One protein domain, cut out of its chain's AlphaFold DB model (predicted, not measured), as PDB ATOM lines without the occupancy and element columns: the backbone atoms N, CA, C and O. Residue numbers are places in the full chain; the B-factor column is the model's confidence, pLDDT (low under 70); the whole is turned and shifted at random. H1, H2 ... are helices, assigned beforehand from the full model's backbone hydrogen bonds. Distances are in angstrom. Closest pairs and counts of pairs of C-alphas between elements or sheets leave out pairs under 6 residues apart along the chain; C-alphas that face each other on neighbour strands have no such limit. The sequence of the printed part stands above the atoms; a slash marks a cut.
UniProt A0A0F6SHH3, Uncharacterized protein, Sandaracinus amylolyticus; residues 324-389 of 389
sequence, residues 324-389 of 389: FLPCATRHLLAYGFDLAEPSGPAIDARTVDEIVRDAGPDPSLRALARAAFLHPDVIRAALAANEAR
ATOM      1  N   PHE A 324       1.667   4.295 -21.465       98.31
ATOM      2  CA  PHE A 324       1.286   4.081 -20.063       98.31
ATOM      3  C   PHE A 324       2.483   3.847 -19.143       98.31
ATOM      4  O   PHE A 324       2.678   4.584 -18.175       98.31
ATOM      5  N   LEU A 325       3.323   2.856 -19.456       98.38
ATOM      6  CA  LEU A 325       4.491   2.538 -18.632       98.38
ATOM      7  C   LEU A 325       5.542   3.659 -18.638       98.38
ATOM      8  O   LEU A 325       5.995   4.019 -17.551       98.38
ATOM      9  N   PRO A 326       5.880   4.302 -19.777       97.56
ATOM     10  CA  PRO A 326       6.721   5.495 -19.761       97.56
ATOM     11  C   PRO A 326       6.169   6.605 -18.866       97.56
ATOM     12  O   PRO A 326       6.924   7.241 -18.126       97.56
ATOM     13  N   CYS A 327       4.851   6.821 -18.878       97.50
ATOM     14  CA  CYS A 327       4.221   7.805 -18.010       97.50
ATOM     15  C   CYS A 327       4.329   7.425 -16.524       97.50
ATOM     16  O   CYS A 327       4.732   8.251 -15.700       97.50
ATOM     17  N   ALA A 328       4.053   6.164 -16.181       97.94
ATOM     18  CA  ALA A 328       4.213   5.645 -14.825       97.94
ATOM     19  C   ALA A 328       5.660   5.793 -14.320       97.94
ATOM     20  O   ALA A 328       5.873   6.279 -13.210       97.94
ATOM     21  N   THR A 329       6.655   5.470 -15.153       97.81
ATOM     22  CA  THR A 329       8.084   5.648 -14.846       97.81
ATOM     23  C   THR A 329       8.431   7.111 -14.585       97.81
ATOM     24  O   THR A 329       9.112   7.418 -13.607       97.81
ATOM     25  N   ARG A 330       7.932   8.043 -15.409       96.88
ATOM     26  CA  ARG A 330       8.139   9.487 -15.200       96.88
ATOM     27  C   ARG A 330       7.538   9.963 -13.884       96.88
ATOM     28  O   ARG A 330       8.186  10.722 -13.167       96.88
ATOM     29  N   HIS A 331       6.333   9.510 -13.542       96.75
ATOM     30  CA  HIS A 331       5.707   9.816 -12.254       96.75
ATOM     31  C   HIS A 331       6.503   9.252 -11.076       96.75
ATOM     32  O   HIS A 331       6.728   9.974 -10.106       96.75
ATOM     33  N   LEU A 332       6.986   8.016 -11.191       97.50
ATOM     34  CA  LEU A 332       7.791   7.367 -10.164       97.50
ATOM     35  C   LEU A 332       9.121   8.091  -9.927       97.50
ATOM     36  O   LEU A 332       9.464   8.377  -8.781       97.50
ATOM     37  N   LEU A 333       9.841   8.446 -10.993       96.62
ATOM     38  CA  LEU A 333      11.087   9.211 -10.915       96.62
ATOM     39  C   LEU A 333      10.853  10.620 -10.358       96.62
ATOM     40  O   LEU A 333      11.587  11.063  -9.475       96.62
ATOM     41  N   ALA A 334       9.814  11.314 -10.832       95.19
ATOM     42  CA  ALA A 334       9.470  12.638 -10.328       95.19
ATOM     43  C   ALA A 334       9.148  12.604  -8.831       95.19
ATOM     44  O   ALA A 334       9.652  13.435  -8.084       95.19
ATOM     45  N   TYR A 335       8.380  11.613  -8.378       95.81
ATOM     46  CA  TYR A 335       8.092  11.432  -6.962       95.81
ATOM     47  C   TYR A 335       9.353  11.067  -6.163       95.81
ATOM     48  O   TYR A 335       9.644  11.701  -5.155       95.81
ATOM     49  N   GLY A 336      10.152  10.102  -6.629       95.94
ATOM     50  CA  GLY A 336      11.364   9.642  -5.938       95.94
ATOM     51  C   GLY A 336      12.422  10.729  -5.719       95.94
ATOM     52  O   GLY A 336      13.170  10.664  -4.743       95.94
ATOM     53  N   PHE A 337      12.464  11.743  -6.589       94.75
ATOM     54  CA  PHE A 337      13.415  12.858  -6.509       94.75
ATOM     55  C   PHE A 337      12.791  14.215  -6.167       94.75
ATOM     56  O   PHE A 337      13.517  15.215  -6.217       94.75
ATOM     57  N   ASP A 338      11.502  14.241  -5.805       92.69
ATOM     58  CA  ASP A 338      10.730  15.449  -5.476       92.69
ATOM     59  C   ASP A 338      10.799  16.523  -6.584       92.69
ATOM     60  O   ASP A 338      11.170  17.680  -6.378       92.69
ATOM     61  N   LEU A 339      10.514  16.107  -7.822       91.06
ATOM     62  CA  LEU A 339      10.480  16.978  -8.996       91.06
ATOM     63  C   LEU A 339       9.079  17.574  -9.180       91.06
ATOM     64  O   LEU A 339       8.081  16.857  -9.176       91.06
ATOM     65  N   ALA A 340       9.014  18.888  -9.415       81.44
ATOM     66  CA  ALA A 340       7.754  19.631  -9.499       81.44
ATOM     67  C   ALA A 340       6.838  19.197 -10.660       81.44
ATOM     68  O   ALA A 340       5.617  19.259 -10.516       81.44
ATOM     69  N   GLU A 341       7.395  18.749 -11.796       73.62
ATOM     70  CA  GLU A 341       6.596  18.252 -12.920       73.62
ATOM     71  C   GLU A 341       7.184  16.987 -13.581       73.62
ATOM     72  O   GLU A 341       8.304  17.018 -14.088       73.62
ATOM     73  N   PRO A 342       6.405  15.892 -13.676       60.53
ATOM     74  CA  PRO A 342       6.803  14.660 -14.370       60.53
ATOM     75  C   PRO A 342       6.793  14.784 -15.904       60.53
ATOM     76  O   PRO A 342       7.436  13.993 -16.589       60.53
ATOM     77  N   SER A 343       6.066  15.770 -16.446       52.88
ATOM     78  CA  SER A 343       5.935  16.043 -17.885       52.88
ATOM     79  C   SER A 343       7.034  16.955 -18.448       52.88
ATOM     80  O   SER A 343       7.006  17.284 -19.629       52.88
ATOM     81  N   GLY A 344       7.983  17.404 -17.621       53.94
ATOM     82  CA  GLY A 344       9.064  18.275 -18.078       53.94
ATOM     83  C   GLY A 344      10.137  17.528 -18.888       53.94
ATOM     84  O   GLY A 344      10.319  16.322 -18.702       53.94
ATOM     85  N   PRO A 345      10.943  18.242 -19.701       57.06
ATOM     86  CA  PRO A 345      12.094  17.683 -20.429       57.06
ATOM     87  C   PRO A 345      13.228  17.193 -19.506       57.06
ATOM     88  O   PRO A 345      14.300  16.829 -19.974       57.06
ATOM     89  N   ALA A 346      13.015  17.200 -18.186       70.50
ATOM     90  CA  ALA A 346      14.008  16.843 -17.183       70.50
ATOM     91  C   ALA A 346      14.347  15.343 -17.158       70.50
ATOM     92  O   ALA A 346      15.392  14.976 -16.628       70.50
ATOM     93  N   ILE A 347      13.479  14.483 -17.704       83.31
ATOM     94  CA  ILE A 347      13.718  13.038 -17.773       83.31
ATOM     95  C   ILE A 347      13.837  12.635 -19.244       83.31
ATOM     96  O   ILE A 347      12.859  12.695 -19.998       83.31
ATOM     97  N   ASP A 348      15.040  12.221 -19.628       91.44
ATOM     98  CA  ASP A 348      15.376  11.751 -20.970       91.44
ATOM     99  C   ASP A 348      14.470  10.585 -21.411       91.44
ATOM    100  O   ASP A 348      14.244   9.635 -20.660       91.44
ATOM    101  N   ALA A 349      13.911  10.671 -22.623       91.88
ATOM    102  CA  ALA A 349      12.943   9.690 -23.121       91.88
ATOM    103  C   ALA A 349      13.571   8.313 -23.344       91.88
ATOM    104  O   ALA A 349      12.988   7.308 -22.945       91.88
ATOM    105  N   ARG A 350      14.797   8.274 -23.874       94.06
ATOM    106  CA  ARG A 350      15.526   7.025 -24.091       94.06
ATOM    107  C   ARG A 350      15.762   6.280 -22.776       94.06
ATOM    108  O   ARG A 350      15.540   5.077 -22.714       94.06
ATOM    109  N   THR A 351      16.167   6.994 -21.729       94.44
ATOM    110  CA  THR A 351      16.344   6.435 -20.381       94.44
ATOM    111  C   THR A 351      15.047   5.807 -19.864       94.44
ATOM    112  O   THR A 351      15.066   4.716 -19.302       94.44
ATOM    113  N   VAL A 352      13.902   6.465 -20.075       96.12
ATOM    114  CA  VAL A 352      12.591   5.919 -19.685       96.12
ATOM    115  C   VAL A 352      12.259   4.643 -20.460       96.12
ATOM    116  O   VAL A 352      11.798   3.679 -19.850       96.12
ATOM    117  N   ASP A 353      12.521   4.605 -21.766       95.88
ATOM    118  CA  ASP A 353      12.256   3.426 -22.597       95.88
ATOM    119  C   ASP A 353      13.141   2.230 -22.213       95.88
ATOM    120  O   ASP A 353      12.669   1.093 -22.197       95.88
ATOM    121  N   GLU A 354      14.412   2.476 -21.879       95.56
ATOM    122  CA  GLU A 354      15.333   1.457 -21.356       95.56
ATOM    123  C   GLU A 354      14.817   0.895 -20.017       95.56
ATOM    124  O   GLU A 354      14.693  -0.319 -19.875       95.56
ATOM    125  N   ILE A 355      14.381   1.759 -19.089       96.75
ATOM    126  CA  ILE A 355      13.779   1.344 -17.807       96.75
ATOM    127  C   ILE A 355      12.524   0.485 -18.010       96.75
ATOM    128  O   ILE A 355      12.367  -0.544 -17.354       96.75
ATOM    129  N   VAL A 356      11.605   0.912 -18.883       97.50
ATOM    130  CA  VAL A 356      10.354   0.181 -19.142       97.50
ATOM    131  C   VAL A 356      10.648  -1.187 -19.752       97.50
ATOM    132  O   VAL A 356      10.038  -2.177 -19.354       97.50
ATOM    133  N   ARG A 357      11.607  -1.260 -20.682       96.62
ATOM    134  CA  ARG A 357      12.038  -2.524 -21.284       96.62
ATOM    135  C   ARG A 357      12.619  -3.477 -20.240       96.62
ATOM    136  O   ARG A 357      12.234  -4.642 -20.225       96.62
ATOM    137  N   ASP A 358      13.492  -2.978 -19.365       95.62
ATOM    138  CA  ASP A 358      14.142  -3.769 -18.315       95.62
ATOM    139  C   ASP A 358      13.149  -4.256 -17.247       95.62
ATOM    140  O   ASP A 358      13.314  -5.343 -16.693       95.62
ATOM    141  N   ALA A 359      12.098  -3.478 -16.964       97.38
ATOM    142  CA  ALA A 359      11.034  -3.880 -16.043       97.38
ATOM    143  C   ALA A 359      10.159  -5.022 -16.601       97.38
ATOM    144  O   ALA A 359       9.565  -5.769 -15.823       97.38
ATOM    145  N   GLY A 360      10.102  -5.176 -17.926       97.31
ATOM    146  CA  GLY A 360       9.312  -6.193 -18.615       97.31
ATOM    147  C   GLY A 360       7.890  -5.741 -18.973       97.31
ATOM    148  O   GLY A 360       7.504  -4.598 -18.726       97.31
ATOM    149  N   PRO A 361       7.096  -6.622 -19.611       96.75
ATOM    150  CA  PRO A 361       5.718  -6.321 -19.982       96.75
ATOM    151  C   PRO A 361       4.810  -6.296 -18.744       96.75
ATOM    152  O   PRO A 361       4.859  -7.209 -17.926       96.75
ATOM    153  N   ASP A 362       3.966  -5.266 -18.646       97.25
ATOM    154  CA  ASP A 362       3.018  -5.039 -17.539       97.25
ATOM    155  C   ASP A 362       3.611  -5.293 -16.128       97.25
ATOM    156  O   ASP A 362       3.131  -6.145 -15.375       97.25
ATOM    157  N   PRO A 363       4.699  -4.587 -15.767       98.44
ATOM    158  CA  PRO A 363       5.434  -4.837 -14.537       98.44
ATOM    159  C   PRO A 363       4.624  -4.412 -13.311       98.44
ATOM    160  O   PRO A 363       3.801  -3.493 -13.361       98.44
ATOM    161  N   SER A 364       4.926  -5.010 -12.158       98.75
ATOM    162  CA  SER A 364       4.514  -4.434 -10.879       98.75
ATOM    163  C   SER A 364       5.258  -3.121 -10.615       98.75
ATOM    164  O   SER A 364       6.337  -2.865 -11.163       98.75
ATOM    165  N   LEU A 365       4.738  -2.283  -9.713       98.44
ATOM    166  CA  LEU A 365       5.462  -1.068  -9.321       98.44
ATOM    167  C   LEU A 365       6.802  -1.397  -8.633       98.44
ATOM    168  O   LEU A 365       7.725  -0.591  -8.704       98.44
ATOM    169  N   ARG A 366       6.944  -2.575  -8.001       98.38
ATOM    170  CA  ARG A 366       8.222  -3.020  -7.411       98.38
ATOM    171  C   ARG A 366       9.271  -3.237  -8.496       98.38
ATOM    172  O   ARG A 366      10.367  -2.687  -8.394       98.38
ATOM    173  N   ALA A 367       8.914  -3.978  -9.546       98.31
ATOM    174  CA  ALA A 367       9.780  -4.205 -10.698       98.31
ATOM    175  C   ALA A 367      10.133  -2.886 -11.403       98.31
ATOM    176  O   ALA A 367      11.304  -2.633 -11.688       98.31
ATOM    177  N   LEU A 368       9.147  -2.000 -11.588       98.31
ATOM    178  CA  LEU A 368       9.366  -0.688 -12.197       98.31
ATOM    179  C   LEU A 368      10.286   0.205 -11.350       98.31
ATOM    180  O   LEU A 368      11.197   0.828 -11.888       98.31
ATOM    181  N   ALA A 369      10.098   0.242 -10.026       98.25
ATOM    182  CA  ALA A 369      10.959   0.987  -9.104       98.25
ATOM    183  C   ALA A 369      12.391   0.459  -9.112       98.25
ATOM    184  O   ALA A 369      13.338   1.243  -9.188       98.25
ATOM    185  N   ARG A 370      12.556  -0.865  -9.086       97.56
ATOM    186  CA  ARG A 370      13.866  -1.503  -9.187       97.56
ATOM    187  C   ARG A 370      14.583  -1.092 -10.472       97.56
ATOM    188  O   ARG A 370      15.711  -0.612 -10.399       97.56
ATOM    189  N   ALA A 371      13.926  -1.235 -11.625       97.06
ATOM    190  CA  ALA A 371      14.494  -0.858 -12.917       97.06
ATOM    191  C   ALA A 371      14.833   0.642 -12.971       97.06
ATOM    192  O   ALA A 371      15.947   1.016 -13.335       97.06
ATOM    193  N   ALA A 372      13.912   1.504 -12.527       97.25
ATOM    194  CA  ALA A 372      14.075   2.953 -12.581       97.25
ATOM    195  C   ALA A 372      15.229   3.459 -11.704       97.25
ATOM    196  O   ALA A 372      16.080   4.218 -12.167       97.25
ATOM    197  N   PHE A 373      15.278   3.041 -10.438       97.38
ATOM    198  CA  PHE A 373      16.236   3.582  -9.473       97.38
ATOM    199  C   PHE A 373      17.601   2.887  -9.487       97.38
ATOM    200  O   PHE A 373      18.538   3.421  -8.890       97.38
ATOM    201  N   LEU A 374      17.735   1.754 -10.185       96.12
ATOM    202  CA  LEU A 374      19.028   1.134 -10.499       96.12
ATOM    203  C   LEU A 374      19.588   1.537 -11.865       96.12
ATOM    204  O   LEU A 374      20.704   1.131 -12.199       96.12
ATOM    205  N   HIS A 375      18.857   2.340 -12.643       95.38
ATOM    206  CA  HIS A 375      19.319   2.763 -13.955       95.38
ATOM    207  C   HIS A 375      20.553   3.685 -13.836       95.38
ATOM    208  O   HIS A 375      20.477   4.729 -13.178       95.38
ATOM    209  N   PRO A 376      21.693   3.377 -14.489       93.50
ATOM    210  CA  PRO A 376      22.931   4.141 -14.316       93.50
ATOM    211  C   PRO A 376      22.822   5.624 -14.680       93.50
ATOM    212  O   PRO A 376      23.464   6.462 -14.044       93.50
ATOM    213  N   ASP A 377      22.026   5.970 -15.696       93.25
ATOM    214  CA  ASP A 377      21.821   7.373 -16.082       93.25
ATOM    215  C   ASP A 377      20.967   8.139 -15.059       93.25
ATOM    216  O   ASP A 377      21.246   9.309 -14.796       93.25
ATOM    217  N   VAL A 378      20.015   7.472 -14.391       94.75
ATOM    218  CA  VAL A 378      19.232   8.068 -13.294       94.75
ATOM    219  C   VAL A 378      20.131   8.343 -12.090       94.75
ATOM    220  O   VAL A 378      20.112   9.449 -11.549       94.75
ATOM    221  N   ILE A 379      20.973   7.376 -11.711       94.62
ATOM    222  CA  ILE A 379      21.922   7.526 -10.598       94.62
ATOM    223  C   ILE A 379      22.882   8.690 -10.870       94.62
ATOM    224  O   ILE A 379      23.037   9.580 -10.031       94.62
ATOM    225  N   ARG A 380      23.482   8.733 -12.067       92.38
ATOM    226  CA  ARG A 380      24.414   9.799 -12.465       92.38
ATOM    227  C   ARG A 380      23.750  11.175 -12.452       92.38
ATOM    228  O   ARG A 380      24.324  12.117 -11.910       92.38
ATOM    229  N   ALA A 381      22.549  11.293 -13.020       92.56
ATOM    230  CA  ALA A 381      21.809  12.551 -13.046       92.56
ATOM    231  C   ALA A 381      21.464  13.040 -11.628       92.56
ATOM    232  O   ALA A 381      21.623  14.223 -11.323       92.56
ATOM    233  N   ALA A 382      21.047  12.133 -10.740       92.88
ATOM    234  CA  ALA A 382      20.727  12.464  -9.354       92.88
ATOM    235  C   ALA A 382      21.954  12.937  -8.557       92.88
ATOM    236  O   ALA A 382      21.838  13.871  -7.758       92.88
ATOM    237  N   LEU A 383      23.121  12.322  -8.781       91.81
ATOM    238  CA  LEU A 383      24.385  12.723  -8.158       91.81
ATOM    239  C   LEU A 383      24.854  14.093  -8.660       91.81
ATOM    240  O   LEU A 383      25.108  14.972  -7.839       91.81
ATOM    241  N   ALA A 384      24.848  14.320  -9.976       91.50
ATOM    242  CA  ALA A 384      25.226  15.606 -10.566       91.50
ATOM    243  C   ALA A 384      24.327  16.762 -10.082       91.50
ATOM    244  O   ALA A 384      24.800  17.861  -9.797       91.50
ATOM    245  N   ALA A 385      23.021  16.517  -9.919       87.75
ATOM    246  CA  ALA A 385      22.084  17.521  -9.415       87.75
ATOM    247  C   ALA A 385      22.341  17.935  -7.951       87.75
ATOM    248  O   ALA A 385      21.881  19.002  -7.541       87.75
ATOM    249  N   ASN A 386      23.031  17.109  -7.156       79.12
ATOM    250  CA  ASN A 386      23.408  17.458  -5.782       79.12
ATOM    251  C   ASN A 386      24.629  18.380  -5.731       79.12
ATOM    252  O   ASN A 386      24.738  19.158  -4.796       79.12
ATOM    253  N   GLU A 387      25.531  18.302  -6.709       79.94
ATOM    254  CA  GLU A 387      26.737  19.142  -6.757       79.94
ATOM    255  C   GLU A 387      26.429  20.586  -7.173       79.94
ATOM    256  O   GLU A 387      27.186  21.503  -6.871       79.94
ATOM    257  N   ALA A 388      25.307  20.790  -7.865       76.75
ATOM    258  CA  ALA A 388      24.855  22.103  -8.313       76.75
ATOM    259  C   ALA A 388      24.084  22.905  -7.243       76.75
ATOM    260  O   ALA A 388      23.737  24.060  -7.498       76.75
ATOM    261  N   ARG A 389      23.769  22.298  -6.092       67.44
ATOM    262  CA  ARG A 389      23.079  22.935  -4.957       67.44
ATOM    263  C   ARG A 389      24.077  23.267  -3.862       67.44
ATOM    264  O   ARG A 389      23.917  24.354  -3.269       67.44
TER     265      ARG A 389
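AT A GLANCE: This is residues 324 to 389 of the 389 residues of an uncharacterized protein of Sandaracinus amylolyticus (UniProt A0A0F6SHH3). Three helices, H1, H2 and H3, pack crosswise into a small body, each touching the other two, and H4 leads away from it, with residues 383 to 389 sticking out at the far end. A long loop, residues 337 to 348, joins H1 to H2. The printed part has 66 residues with four named helices, H1 to H4 in chain order, and no named strand; the class is all helix. The whole is compact, with a radius of gyration of the C-alphas of 11.3 A, yet elongated, spanning 37 by 21 by 19 A.

HOW THE PARTS SIT: Start at H1, residues 324 to 336, the longest helix. With residues 325 to 330 alone it touches H2, residues 349 to 359, about perpendicular at 80 degrees; the closest C-alphas, of Pro 326 and Val 352, are 5.9 A apart. With residues 329 to 333 alone H1 touches H3, residues 365 to 374, at a steep tilt of 63 degrees, the closest C-alphas being those of Thr 329 and Ala 372, 6.9 A apart. H2 and H3 touch at a steep tilt of 54 degrees, opposite ways; look at the closest C-alphas, Ala 359 and Leu 368, 5.3 A apart. H4, residues 376 to 387, is close to H2 but not clearly touching, with the closest C-alphas, of Thr 351 and Asp 377, 7.0 A apart; it is apart from H1. Every O i to N i+4 pair is within hydrogen-bond range in H1, H2 and H3, and 6 of 8 in H4.

IN THESE COORDINATES: Find C-alpha 324 at (1.286, 4.081, -20.063); from there H1 runs 18.2 A. H2 runs 15.4 A from C-alpha 349 at (12.943, 9.690, -23.121), and H3 13.8 A. H4 runs 17.2 A to C-alpha 387 at (26.737, 19.142, -6.757).

THE WHOLE: The two C-alphas farthest apart, of Pro 361 and Arg 389, are 37.2 A apart. The printed part has no cut; the link from H1 to H2 is long, the other two tight. Look for pLDDT under 70 at residues 342 to 345 and 389.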